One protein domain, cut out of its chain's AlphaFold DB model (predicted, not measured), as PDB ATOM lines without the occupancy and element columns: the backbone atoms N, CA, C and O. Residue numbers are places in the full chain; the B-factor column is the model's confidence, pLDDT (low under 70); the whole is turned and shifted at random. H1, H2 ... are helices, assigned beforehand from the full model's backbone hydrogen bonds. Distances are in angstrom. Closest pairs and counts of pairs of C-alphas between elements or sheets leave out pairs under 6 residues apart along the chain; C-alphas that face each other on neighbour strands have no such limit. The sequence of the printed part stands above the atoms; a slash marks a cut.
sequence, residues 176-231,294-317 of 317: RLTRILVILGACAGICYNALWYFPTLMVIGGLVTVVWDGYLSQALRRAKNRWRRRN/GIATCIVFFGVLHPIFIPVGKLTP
ATOM      1  N   ARG A 176     152.924 201.822 240.136       81.69
ATOM      2  CA  ARG A 176     153.591 203.121 240.353       81.69
ATOM      3  C   ARG A 176     154.295 203.626 239.097       81.69
ATOM      4  O   ARG A 176     154.288 204.824 238.844       81.69
ATOM      5  N   LEU A 177     154.859 202.721 238.301       79.94
ATOM      6  CA  LEU A 177     155.478 203.088 237.034       79.94
ATOM      7  C   LEU A 177     154.479 203.573 236.006       79.94
ATOM      8  O   LEU A 177     154.692 204.629 235.428       79.94
ATOM      9  N   THR A 178     153.388 202.838 235.795       82.50
ATOM     10  CA  THR A 178     152.353 203.230 234.835       82.50
ATOM     11  C   THR A 178     151.819 204.616 235.175       82.50
ATOM     12  O   THR A 178     151.597 205.427 234.283       82.50
ATOM     13  N   ARG A 179     151.716 204.940 236.473       84.12
ATOM     14  CA  ARG A 179     151.359 206.285 236.939       84.12
ATOM     15  C   ARG A 179     152.392 207.344 236.539       84.12
ATOM     16  O   ARG A 179     152.001 208.389 236.032       84.12
ATOM     17  N   ILE A 180     153.687 207.080 236.734       86.12
ATOM     18  CA  ILE A 180     154.770 207.993 236.323       86.12
ATOM     19  C   ILE A 180     154.765 208.187 234.802       86.12
ATOM     20  O   ILE A 180     154.851 209.320 234.339       86.12
ATOM     21  N   LEU A 181     154.617 207.106 234.029       84.75
ATOM     22  CA  LEU A 181     154.566 207.160 232.566       84.75
ATOM     23  C   LEU A 181     153.380 207.992 232.070       84.75
ATOM     24  O   LEU A 181     153.551 208.793 231.158       84.75
ATOM     25  N   VAL A 182     152.200 207.835 232.677       86.62
ATOM     26  CA  VAL A 182     151.017 208.632 232.318       86.62
ATOM     27  C   VAL A 182     151.224 210.109 232.649       86.62
ATOM     28  O   VAL A 182     150.933 210.948 231.803       86.62
ATOM     29  N   ILE A 183     151.762 210.444 233.828       86.06
ATOM     30  CA  ILE A 183     152.008 211.844 234.217       86.06
ATOM     31  C   ILE A 183     153.052 212.487 233.298       86.06
ATOM     32  O   ILE A 183     152.816 213.574 232.774       86.06
ATOM     33  N   LEU A 184     154.175 211.808 233.046       84.88
ATOM     34  CA  LEU A 184     155.205 212.303 232.129       84.88
ATOM     35  C   LEU A 184     154.675 212.434 230.702       84.88
ATOM     36  O   LEU A 184     154.932 213.446 230.060       84.88
ATOM     37  N   GLY A 185     153.906 211.454 230.222       84.81
ATOM     38  CA  GLY A 185     153.264 211.500 228.911       84.81
ATOM     39  C   GLY A 185     152.257 212.645 228.784       84.81
ATOM     40  O   GLY A 185     152.218 213.306 227.751       84.81
ATOM     41  N   ALA A 186     151.492 212.929 229.841       84.25
ATOM     42  CA  ALA A 186     150.563 214.056 229.882       84.25
ATOM     43  C   ALA A 186     151.300 215.405 229.875       84.25
ATOM     44  O   ALA A 186     150.971 216.265 229.062       84.25
ATOM     45  N   CYS A 187     152.333 215.579 230.711       84.62
ATOM     46  CA  CYS A 187     153.175 216.783 230.698       84.62
ATOM     47  C   CYS A 187     153.820 217.001 229.324       84.62
ATOM     48  O   CYS A 187     153.751 218.092 228.766       84.62
ATOM     49  N   ALA A 188     154.389 215.942 228.755       83.38
ATOM     50  CA  ALA A 188     154.990 215.946 227.431       83.38
ATOM     51  C   ALA A 188     153.981 216.344 226.338       83.38
ATOM     52  O   ALA A 188     154.281 217.201 225.506       83.38
ATOM     53  N   GLY A 189     152.776 215.765 226.358       82.88
ATOM     54  CA  GLY A 189     151.717 216.063 225.391       82.88
ATOM     55  C   GLY A 189     151.183 217.496 225.475       82.88
ATOM     56  O   GLY A 189     150.800 218.058 224.456       82.88
ATOM     57  N   ILE A 190     151.203 218.115 226.661       83.88
ATOM     58  CA  ILE A 190     150.840 219.532 226.833       83.88
ATOM     59  C   ILE A 190     151.923 220.450 226.248       83.88
ATOM     60  O   ILE A 190     151.602 221.469 225.640       83.88
ATOM     61  N   CYS A 191     153.202 220.101 226.410       82.50
ATOM     62  CA  CYS A 191     154.317 220.927 225.943       82.50
ATOM     63  C   CYS A 191     154.561 220.851 224.427       82.50
ATOM     64  O   CYS A 191     155.148 221.781 223.876       82.50
ATOM     65  N   TYR A 192     154.154 219.769 223.749       80.94
ATOM     66  CA  TYR A 192     154.434 219.560 222.323       80.94
ATOM     67  C   TYR A 192     153.220 219.016 221.554       80.94
ATOM     68  O   TYR A 192     152.872 217.840 221.649       80.94
ATOM     69  N   ASN A 193     152.620 219.863 220.713       74.56
ATOM     70  CA  ASN A 193     151.507 219.509 219.822       74.56
ATOM     71  C   ASN A 193     152.008 219.166 218.410       74.56
ATOM     72  O   ASN A 193     151.716 219.860 217.441       74.56
ATOM     73  N   ALA A 194     152.792 218.095 218.276       79.00
ATOM     74  CA  ALA A 194     153.173 217.570 216.966       79.00
ATOM     75  C   ALA A 194     152.587 216.166 216.767       79.00
ATOM     76  O   ALA A 194     152.740 215.305 217.630       79.00
ATOM     77  N   LEU A 195     151.959 215.903 215.613       74.31
ATOM     78  CA  LEU A 195     151.304 214.613 215.324       74.31
ATOM     79  C   LEU A 195     152.249 213.405 215.466       74.31
ATOM     80  O   LEU A 195     151.822 212.330 215.878       74.31
ATOM     81  N   TRP A 196     153.539 213.580 215.164       78.50
ATOM     82  CA  TRP A 196     154.553 212.524 215.278       78.50
ATOM     83  C   TRP A 196     154.975 212.228 216.728       78.50
ATOM     84  O   TRP A 196     155.590 211.196 216.993       78.50
ATOM     85  N   TYR A 197     154.643 213.108 217.674       79.44
ATOM     86  CA  TYR A 197     155.096 213.013 219.058       79.44
ATOM     87  C   TYR A 197     154.374 211.907 219.839       79.44
ATOM     88  O   TYR A 197     155.008 211.163 220.587       79.44
ATOM     89  N   PHE A 198     153.067 211.727 219.615       81.50
ATOM     90  CA  PHE A 198     152.275 210.689 220.286       81.50
ATOM     91  C   PHE A 198     152.734 209.255 219.959       81.50
ATOM     92  O   PHE A 198     152.921 208.477 220.899       81.50
ATOM     93  N   PRO A 199     152.983 208.878 218.684       82.44
ATOM     94  CA  PRO A 199     153.603 207.595 218.351       82.44
ATOM     95  C   PRO A 199     154.945 207.370 219.061       82.44
ATOM     96  O   PRO A 199     155.165 206.307 219.641       82.44
ATOM     97  N   THR A 200     155.819 208.381 219.069       83.25
ATOM     98  CA  THR A 200     157.137 208.308 219.718       83.25
ATOM     99  C   THR A 200     157.016 208.092 221.224       83.25
ATOM    100  O   THR A 200     157.671 207.204 221.773       83.25
ATOM    101  N   LEU A 201     156.134 208.839 221.895       83.31
ATOM    102  CA  LEU A 201     155.838 208.644 223.316       83.31
ATOM    103  C   LEU A 201     155.316 207.234 223.607       83.31
ATOM    104  O   LEU A 201     155.722 206.632 224.602       83.31
ATOM    105  N   MET A 202     154.467 206.683 222.736       83.69
ATOM    106  CA  MET A 202     153.983 205.309 222.879       83.69
ATOM    107  C   MET A 202     155.117 204.282 222.802       83.69
ATOM    108  O   MET A 202     155.166 203.366 223.625       83.69
ATOM    109  N   VAL A 203     156.051 204.447 221.861       83.94
ATOM    110  CA  VAL A 203     157.215 203.558 221.724       83.94
ATOM    111  C   VAL A 203     158.117 203.645 222.950       83.94
ATOM    112  O   VAL A 203     158.486 202.612 223.511       83.94
ATOM    113  N   ILE A 204     158.443 204.859 223.401       86.38
ATOM    114  CA  ILE A 204     159.293 205.072 224.579       86.38
ATOM    115  C   ILE A 204     158.625 204.484 225.827       86.38
ATOM    116  O   ILE A 204     159.260 203.725 226.559       86.38
ATOM    117  N   GLY A 205     157.337 204.762 226.047       85.06
ATOM    118  CA  GLY A 205     156.583 204.207 227.173       85.06
ATOM    119  C   GLY A 205     156.528 202.676 227.147       85.06
ATOM    120  O   GLY A 205     156.737 202.026 228.175       85.06
ATOM    121  N   GLY A 206     156.328 202.090 225.963       84.12
ATOM    122  CA  GLY A 206     156.372 200.643 225.759       84.12
ATOM    123  C   GLY A 206     157.743 200.041 226.082       84.12
ATOM    124  O   GLY A 206     157.826 199.086 226.855       84.12
ATOM    125  N   LEU A 207     158.827 200.626 225.562       84.94
ATOM    126  CA  LEU A 207     160.202 200.178 225.821       84.94
ATOM    127  C   LEU A 207     160.565 200.262 227.306       84.94
ATOM    128  O   LEU A 207     161.076 199.290 227.862       84.94
ATOM    129  N   VAL A 208     160.263 201.385 227.963       85.00
ATOM    130  CA  VAL A 208     160.520 201.578 229.401       85.00
ATOM    131  C   VAL A 208     159.789 200.520 230.229       85.00
ATOM    132  O   VAL A 208     160.381 199.925 231.132       85.00
ATOM    133  N   THR A 209     158.531 200.227 229.886       83.56
ATOM    134  CA  THR A 209     157.734 199.202 230.573       83.56
ATOM    135  C   THR A 209     158.342 197.808 230.398       83.56
ATOM    136  O   THR A 209     158.510 197.083 231.378       83.56
ATOM    137  N   VAL A 210     158.741 197.447 229.174       82.12
ATOM    138  CA  VAL A 210     159.361 196.145 228.875       82.12
ATOM    139  C   VAL A 210     160.710 195.980 229.577       82.12
ATOM    140  O   VAL A 210     160.997 194.909 230.110       82.12
ATOM    141  N   VAL A 211     161.545 197.021 229.602       82.88
ATOM    142  CA  VAL A 211     162.853 196.972 230.272       82.88
ATOM    143  C   VAL A 211     162.682 196.810 231.781       82.88
ATOM    144  O   VAL A 211     163.375 195.996 232.396       82.88
ATOM    145  N   TRP A 212     161.735 197.528 232.385       79.19
ATOM    146  CA  TRP A 212     161.494 197.407 233.817       79.19
ATOM    147  C   TRP A 212     160.923 196.043 234.210       79.19
ATOM    148  O   TRP A 212     161.420 195.417 235.151       79.19
ATOM    149  N   ASP A 213     159.902 195.565 233.497       75.94
ATOM    150  CA  ASP A 213     159.249 194.301 233.840       75.94
ATOM    151  C   ASP A 213     160.080 193.076 233.418       75.94
ATOM    152  O   ASP A 213     160.089 192.046 234.089       75.94
ATOM    153  N   GLY A 214     160.868 193.195 232.351       69.38
ATOM    154  CA  GLY A 214     161.779 192.143 231.910       69.38
ATOM    155  C   GLY A 214     163.032 192.028 232.778       69.38
ATOM    156  O   GLY A 214     163.399 190.928 233.192       69.38
ATOM    157  N   TYR A 215     163.707 193.147 233.055       65.19
ATOM    158  CA  TYR A 215     165.044 193.126 233.655       65.19
ATOM    159  C   TYR A 215     165.016 193.390 235.162       65.19
ATOM    160  O   TYR A 215     165.619 192.652 235.944       65.19
ATOM    161  N   LEU A 216     164.284 194.419 235.596       60.47
ATOM    162  CA  LEU A 216     164.363 194.897 236.974       60.47
ATOM    163  C   LEU A 216     163.430 194.134 237.918       60.47
ATOM    164  O   LEU A 216     163.843 193.787 239.025       60.47
ATOM    165  N   SER A 217     162.213 193.789 237.484       61.38
ATOM    166  CA  SER A 217     161.272 193.017 238.311       61.38
ATOM    167  C   SER A 217     161.791 191.593 238.578       61.38
ATOM    168  O   SER A 217     161.717 191.096 239.708       61.38
ATOM    169  N   GLN A 218     162.424 190.962 237.581       66.69
ATOM    170  CA  GLN A 218     163.062 189.653 237.725       66.69
ATOM    171  C   GLN A 218     164.317 189.715 238.608       66.69
ATOM    172  O   GLN A 218     164.513 188.833 239.451       66.69
ATOM    173  N   ALA A 219     165.144 190.757 238.470       64.88
ATOM    174  CA  ALA A 219     166.328 190.958 239.307       64.88
ATOM    175  C   ALA A 219     165.958 191.234 240.775       64.88
ATOM    176  O   ALA A 219     166.513 190.595 241.670       64.88
ATOM    177  N   LEU A 220     164.964 192.093 241.031       67.38
ATOM    178  CA  LEU A 220     164.448 192.387 242.374       67.38
ATOM    179  C   LEU A 220     163.806 191.161 243.027       67.38
ATOM    180  O   LEU A 220     164.075 190.888 244.197       67.38
ATOM    181  N   ARG A 221     163.008 190.371 242.293       64.12
ATOM    182  CA  ARG A 221     162.432 189.119 242.822       64.12
ATOM    183  C   ARG A 221     163.520 188.095 243.156       64.12
ATOM    184  O   ARG A 221     163.464 187.465 244.212       64.12
ATOM    185  N   ARG A 222     164.549 187.960 242.309       68.94
ATOM    186  CA  ARG A 222     165.704 187.080 242.574       68.94
ATOM    187  C   ARG A 222     166.526 187.566 243.768       68.94
ATOM    188  O   ARG A 222     166.895 186.746 244.606       68.94
ATOM    189  N   ALA A 223     166.774 188.868 243.881       73.62
ATOM    190  CA  ALA A 223     167.499 189.464 245.001       73.62
ATOM    191  C   ALA A 223     166.726 189.312 246.320       73.62
ATOM    192  O   ALA A 223     167.293 188.833 247.300       73.62
ATOM    193  N   LYS A 224     165.418 189.601 246.327       76.75
ATOM    194  CA  LYS A 224     164.542 189.433 247.495       76.75
ATOM    195  C   LYS A 224     164.452 187.972 247.943       76.75
ATOM    196  O   LYS A 224     164.543 187.701 249.135       76.75
ATOM    197  N   ASN A 225     164.357 187.022 247.010       71.56
ATOM    198  CA  ASN A 225     164.361 185.592 247.341       71.56
ATOM    199  C   ASN A 225     165.716 185.124 247.892       71.56
ATOM    200  O   ASN A 225     165.744 184.305 248.811       71.56
ATOM    201  N   ARG A 226     166.838 185.656 247.382       74.56
ATOM    202  CA  ARG A 226     168.172 185.397 247.953       74.56
ATOM    203  C   ARG A 226     168.291 185.962 249.367       74.56
ATOM    204  O   ARG A 226     168.802 185.271 250.238       74.56
ATOM    205  N   TRP A 227     167.796 187.173 249.604       71.62
ATOM    206  CA  TRP A 227     167.832 187.813 250.920       71.62
ATOM    207  C   TRP A 227     166.947 187.079 251.937       71.62
ATOM    208  O   TRP A 227     167.399 186.757 253.029       71.62
ATOM    209  N   ARG A 228     165.727 186.687 251.545       73.31
ATOM    210  CA  ARG A 228     164.806 185.925 252.405       73.31
ATOM    211  C   ARG A 228     165.358 184.546 252.779       73.31
ATOM    212  O   ARG A 228     165.217 184.136 253.923       73.31
ATOM    213  N   ARG A 229     166.038 183.857 251.852       69.75
ATOM    214  CA  ARG A 229     166.751 182.599 252.148       69.75
ATOM    215  C   ARG A 229     167.944 182.798 253.087       69.75
ATOM    216  O   ARG A 229     168.250 181.891 253.846       69.75
ATOM    217  N   ARG A 230     168.615 183.955 253.041       71.00
ATOM    218  CA  ARG A 230     169.715 184.276 253.967       71.00
ATOM    219  C   ARG A 230     169.202 184.572 255.374       71.00
ATOM    220  O   ARG A 230     169.799 184.063 256.309       71.00
ATOM    221  N   ASN A 231     168.089 185.294 255.515       71.31
ATOM    222  CA  ASN A 231     167.487 185.538 256.831       71.31
ATOM    223  C   ASN A 231     166.908 184.265 257.458       71.31
ATOM    224  O   ASN A 231     167.204 184.005 258.613       71.31
ATOM    225  N   GLY A 294     155.958 190.658 219.556       60.47
ATOM    226  CA  GLY A 294     155.330 191.932 219.930       60.47
ATOM    227  C   GLY A 294     156.228 193.138 219.634       60.47
ATOM    228  O   GLY A 294     155.795 194.084 218.982       60.47
ATOM    229  N   ILE A 295     157.505 193.065 220.026       70.00
ATOM    230  CA  ILE A 295     158.505 194.102 219.731       70.00
ATOM    231  C   ILE A 295     158.700 194.262 218.216       70.00
ATOM    232  O   ILE A 295     158.715 195.390 217.730       70.00
ATOM    233  N   ALA A 296     158.797 193.164 217.459       71.88
ATOM    234  CA  ALA A 296     158.932 193.217 216.002       71.88
ATOM    235  C   ALA A 296     157.714 193.875 215.333       71.88
ATOM    236  O   ALA A 296     157.887 194.748 214.487       71.88
ATOM    237  N   THR A 297     156.494 193.531 215.752       69.88
ATOM    238  CA  THR A 297     155.265 194.157 215.244       69.88
ATOM    239  C   THR A 297     155.215 195.648 215.571       69.88
ATOM    240  O   THR A 297     154.868 196.440 214.698       69.88
ATOM    241  N   CYS A 298     155.613 196.061 216.781       65.81
ATOM    242  CA  CYS A 298     155.719 197.480 217.129       65.81
ATOM    243  C   CYS A 298     156.744 198.202 216.242       65.81
ATOM    244  O   CYS A 298     156.421 199.239 215.671       65.81
ATOM    245  N   ILE A 299     157.951 197.651 216.073       75.56
ATOM    246  CA  ILE A 299     158.997 198.266 215.238       75.56
ATOM    247  C   ILE A 299     158.523 198.420 213.789       75.56
ATOM    248  O   ILE A 299     158.708 199.483 213.205       75.56
ATOM    249  N   VAL A 300     157.873 197.400 213.223       78.50
ATOM    250  CA  VAL A 300     157.333 197.460 211.856       78.50
ATOM    251  C   VAL A 300     156.208 198.492 211.755       78.50
ATOM    252  O   VAL A 300     156.236 199.333 210.860       78.50
ATOM    253  N   PHE A 301     155.249 198.485 212.683       73.50
ATOM    254  CA  PHE A 301     154.129 199.428 212.680       73.50
ATOM    255  C   PHE A 301     154.605 200.885 212.765       73.50
ATOM    256  O   PHE A 301     154.209 201.718 211.951       73.50
ATOM    257  N   PHE A 302     155.502 201.192 213.705       66.12
ATOM    258  CA  PHE A 302     156.010 202.550 213.900       66.12
ATOM    259  C   PHE A 302     157.044 202.956 212.845       66.12
ATOM    260  O   PHE A 302     157.050 204.114 212.435       66.12
ATOM    261  N   GLY A 303     157.860 202.024 212.345       71.50
ATOM    262  CA  GLY A 303     158.786 202.267 211.237       71.50
ATOM    263  C   GLY A 303     158.075 202.615 209.927       71.50
ATOM    264  O   GLY A 303     158.610 203.381 209.133       71.50
ATOM    265  N   VAL A 304     156.850 202.116 209.731       73.44
ATOM    266  CA  VAL A 304     155.996 202.474 208.589       73.44
ATOM    267  C   VAL A 304     155.209 203.761 208.853       73.44
ATOM    268  O   VAL A 304     155.149 204.617 207.975       73.44
ATOM    269  N   LEU A 305     154.642 203.954 210.052       67.06
ATOM    270  CA  LEU A 305     153.864 205.163 210.360       67.06
ATOM    271  C   LEU A 305     154.725 206.432 210.430       67.06
ATOM    272  O   LEU A 305     154.328 207.480 209.926       67.06
ATOM    273  N   HIS A 306     155.895 206.371 211.061       66.81
ATOM    274  CA  HIS A 306     156.705 207.558 211.327       66.81
ATOM    275  C   HIS A 306     157.099 208.351 210.059       66.81
ATOM    276  O   HIS A 306     156.894 209.570 210.064       66.81
ATOM    277  N   PRO A 307     157.585 207.733 208.962       65.94
ATOM    278  CA  PRO A 307     157.889 208.456 207.725       65.94
ATOM    279  C   PRO A 307     156.645 208.959 206.979       65.94
ATOM    280  O   PRO A 307     156.774 209.880 206.183       65.94
ATOM    281  N   ILE A 308     155.450 208.413 207.243       68.56
ATOM    282  CA  ILE A 308     154.186 208.882 206.646       68.56
ATOM    283  C   ILE A 308     153.697 210.168 207.333       68.56
ATOM    284  O   ILE A 308     153.208 211.077 206.668       68.56
ATOM    285  N   PHE A 309     153.863 210.284 208.654       59.12
ATOM    286  CA  PHE A 309     153.389 211.447 209.417       59.12
ATOM    287  C   PHE A 309     154.333 212.663 209.367       59.12
ATOM    288  O   PHE A 309     153.866 213.797 209.479       59.12
ATOM    289  N   ILE A 310     155.643 212.460 209.171       63.50
ATOM    290  CA  ILE A 310     156.631 213.552 209.047       63.50
ATOM    291  C   ILE A 310     156.310 214.539 207.902       63.50
ATOM    292  O   ILE A 310     156.355 215.745 208.155       63.50
ATOM    293  N   PRO A 311     155.991 214.106 206.665       58.38
ATOM    294  CA  PRO A 311     155.668 215.035 205.586       58.38
ATOM    295  C   PRO A 311     154.307 215.716 205.781       58.38
ATOM    296  O   PRO A 311     154.176 216.889 205.451       58.38
ATOM    297  N   VAL A 312     153.322 215.038 206.385       56.97
ATOM    298  CA  VAL A 312     151.987 215.611 206.652       56.97
ATOM    299  C   VAL A 312     152.058 216.759 207.666       56.97
ATOM    300  O   VAL A 312     151.381 217.766 207.494       56.97
ATOM    301  N   GLY A 313     152.935 216.667 208.671       49.72
ATOM    302  CA  GLY A 313     153.160 217.750 209.636       49.72
ATOM    303  C   GLY A 313     153.917 218.968 209.086       49.72
ATOM    304  O   GLY A 313     153.944 220.001 209.744       49.72
ATOM    305  N   LYS A 314     154.531 218.870 207.899       49.94
ATOM    306  CA  LYS A 314     155.195 219.998 207.215       49.94
ATOM    307  C   LYS A 314     154.291 220.709 206.197       49.94
ATOM    308  O   LYS A 314     154.727 221.681 205.593       49.94
ATOM    309  N   LEU A 315     153.068 220.212 205.989       47.19
ATOM    310  CA  LEU A 315     152.107 220.721 205.000       47.19
ATOM    311  C   LEU A 315     150.977 221.566 205.614       47.19
ATOM    312  O   LEU A 315     150.111 222.038 204.885       47.19
ATOM    313  N   THR A 316     150.980 221.781 206.930       42.28
ATOM    314  CA  THR A 316     150.115 222.767 207.591       42.28
ATOM    315  C   THR A 316     150.906 224.062 207.810       42.28
ATOM    316  O   THR A 316     151.892 223.999 208.550       42.28
ATOM    317  N   PRO A 317     150.546 225.186 207.154       45.12
ATOM    318  CA  PRO A 317     151.114 226.500 207.456       45.12
ATOM    319  C   PRO A 317     150.742 226.983 208.863       45.12
ATOM    320  O   PRO A 317     149.690 226.541 209.386       45.12
TER     321      PRO A 317
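AT A GLANCE: This is residues 176 to 231 and 294 to 317 of the 317 residues of an uncharacterized protein of Aspergillus terreus (strain NIH 2624 / FGSC A1156) (UniProt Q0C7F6). H1 and the much longer H2 make a helical hairpin, and H3 packs on the other side of H2, three helices roughly side by side in a flat layer, while residues 213 to 231 of H2 stick out as a free arm. The printed part has 80 residues with three named helices, in the order H1, H2, H3, and no named strand: all helix. It is extended, with a radius of gyration of the C-alphas of 18.1 A, spanning 66 by 28 by 10 A.

HOW THE PARTS SIT: H1, residues 176 to 191, touches H2, residues 197 to 231, at residues 197 to 209 alone; the closest C-alphas, of Leu 181 and Gly 205, are 6.5 A apart. This hairpin has a tight link and a shallow tilt of 22 degrees, opposite ways. Residues 199 to 203 of H2 touch residues 298 to 306 of H3, residues 294 to 312, closest at the C-alphas of Pro 199 and Phe 302, 7.1 A; the tilt is shallow, 27 degrees, opposite ways. H1 and H3 are apart. O i to N i+4 pairs are within hydrogen-bond range throughout H1, in 29 of 31 in H2 and 11 of 15 in H3.

IN THESE COORDINATES: H1 begins at C-alpha 176 (153.591, 203.121, 240.353) and measures 22.9 A. H2 measures 48.3 A; H3, 27.4 A, ends at C-alpha 312 (151.987, 215.611, 206.652).

THE WHOLE: Residues 232 to 293 are not printed; C-alphas 231 and 294 are 39.4 A apart across the cut. Confidence is under 70 in 27 residues, among them 214 to 222 and 305 to 317.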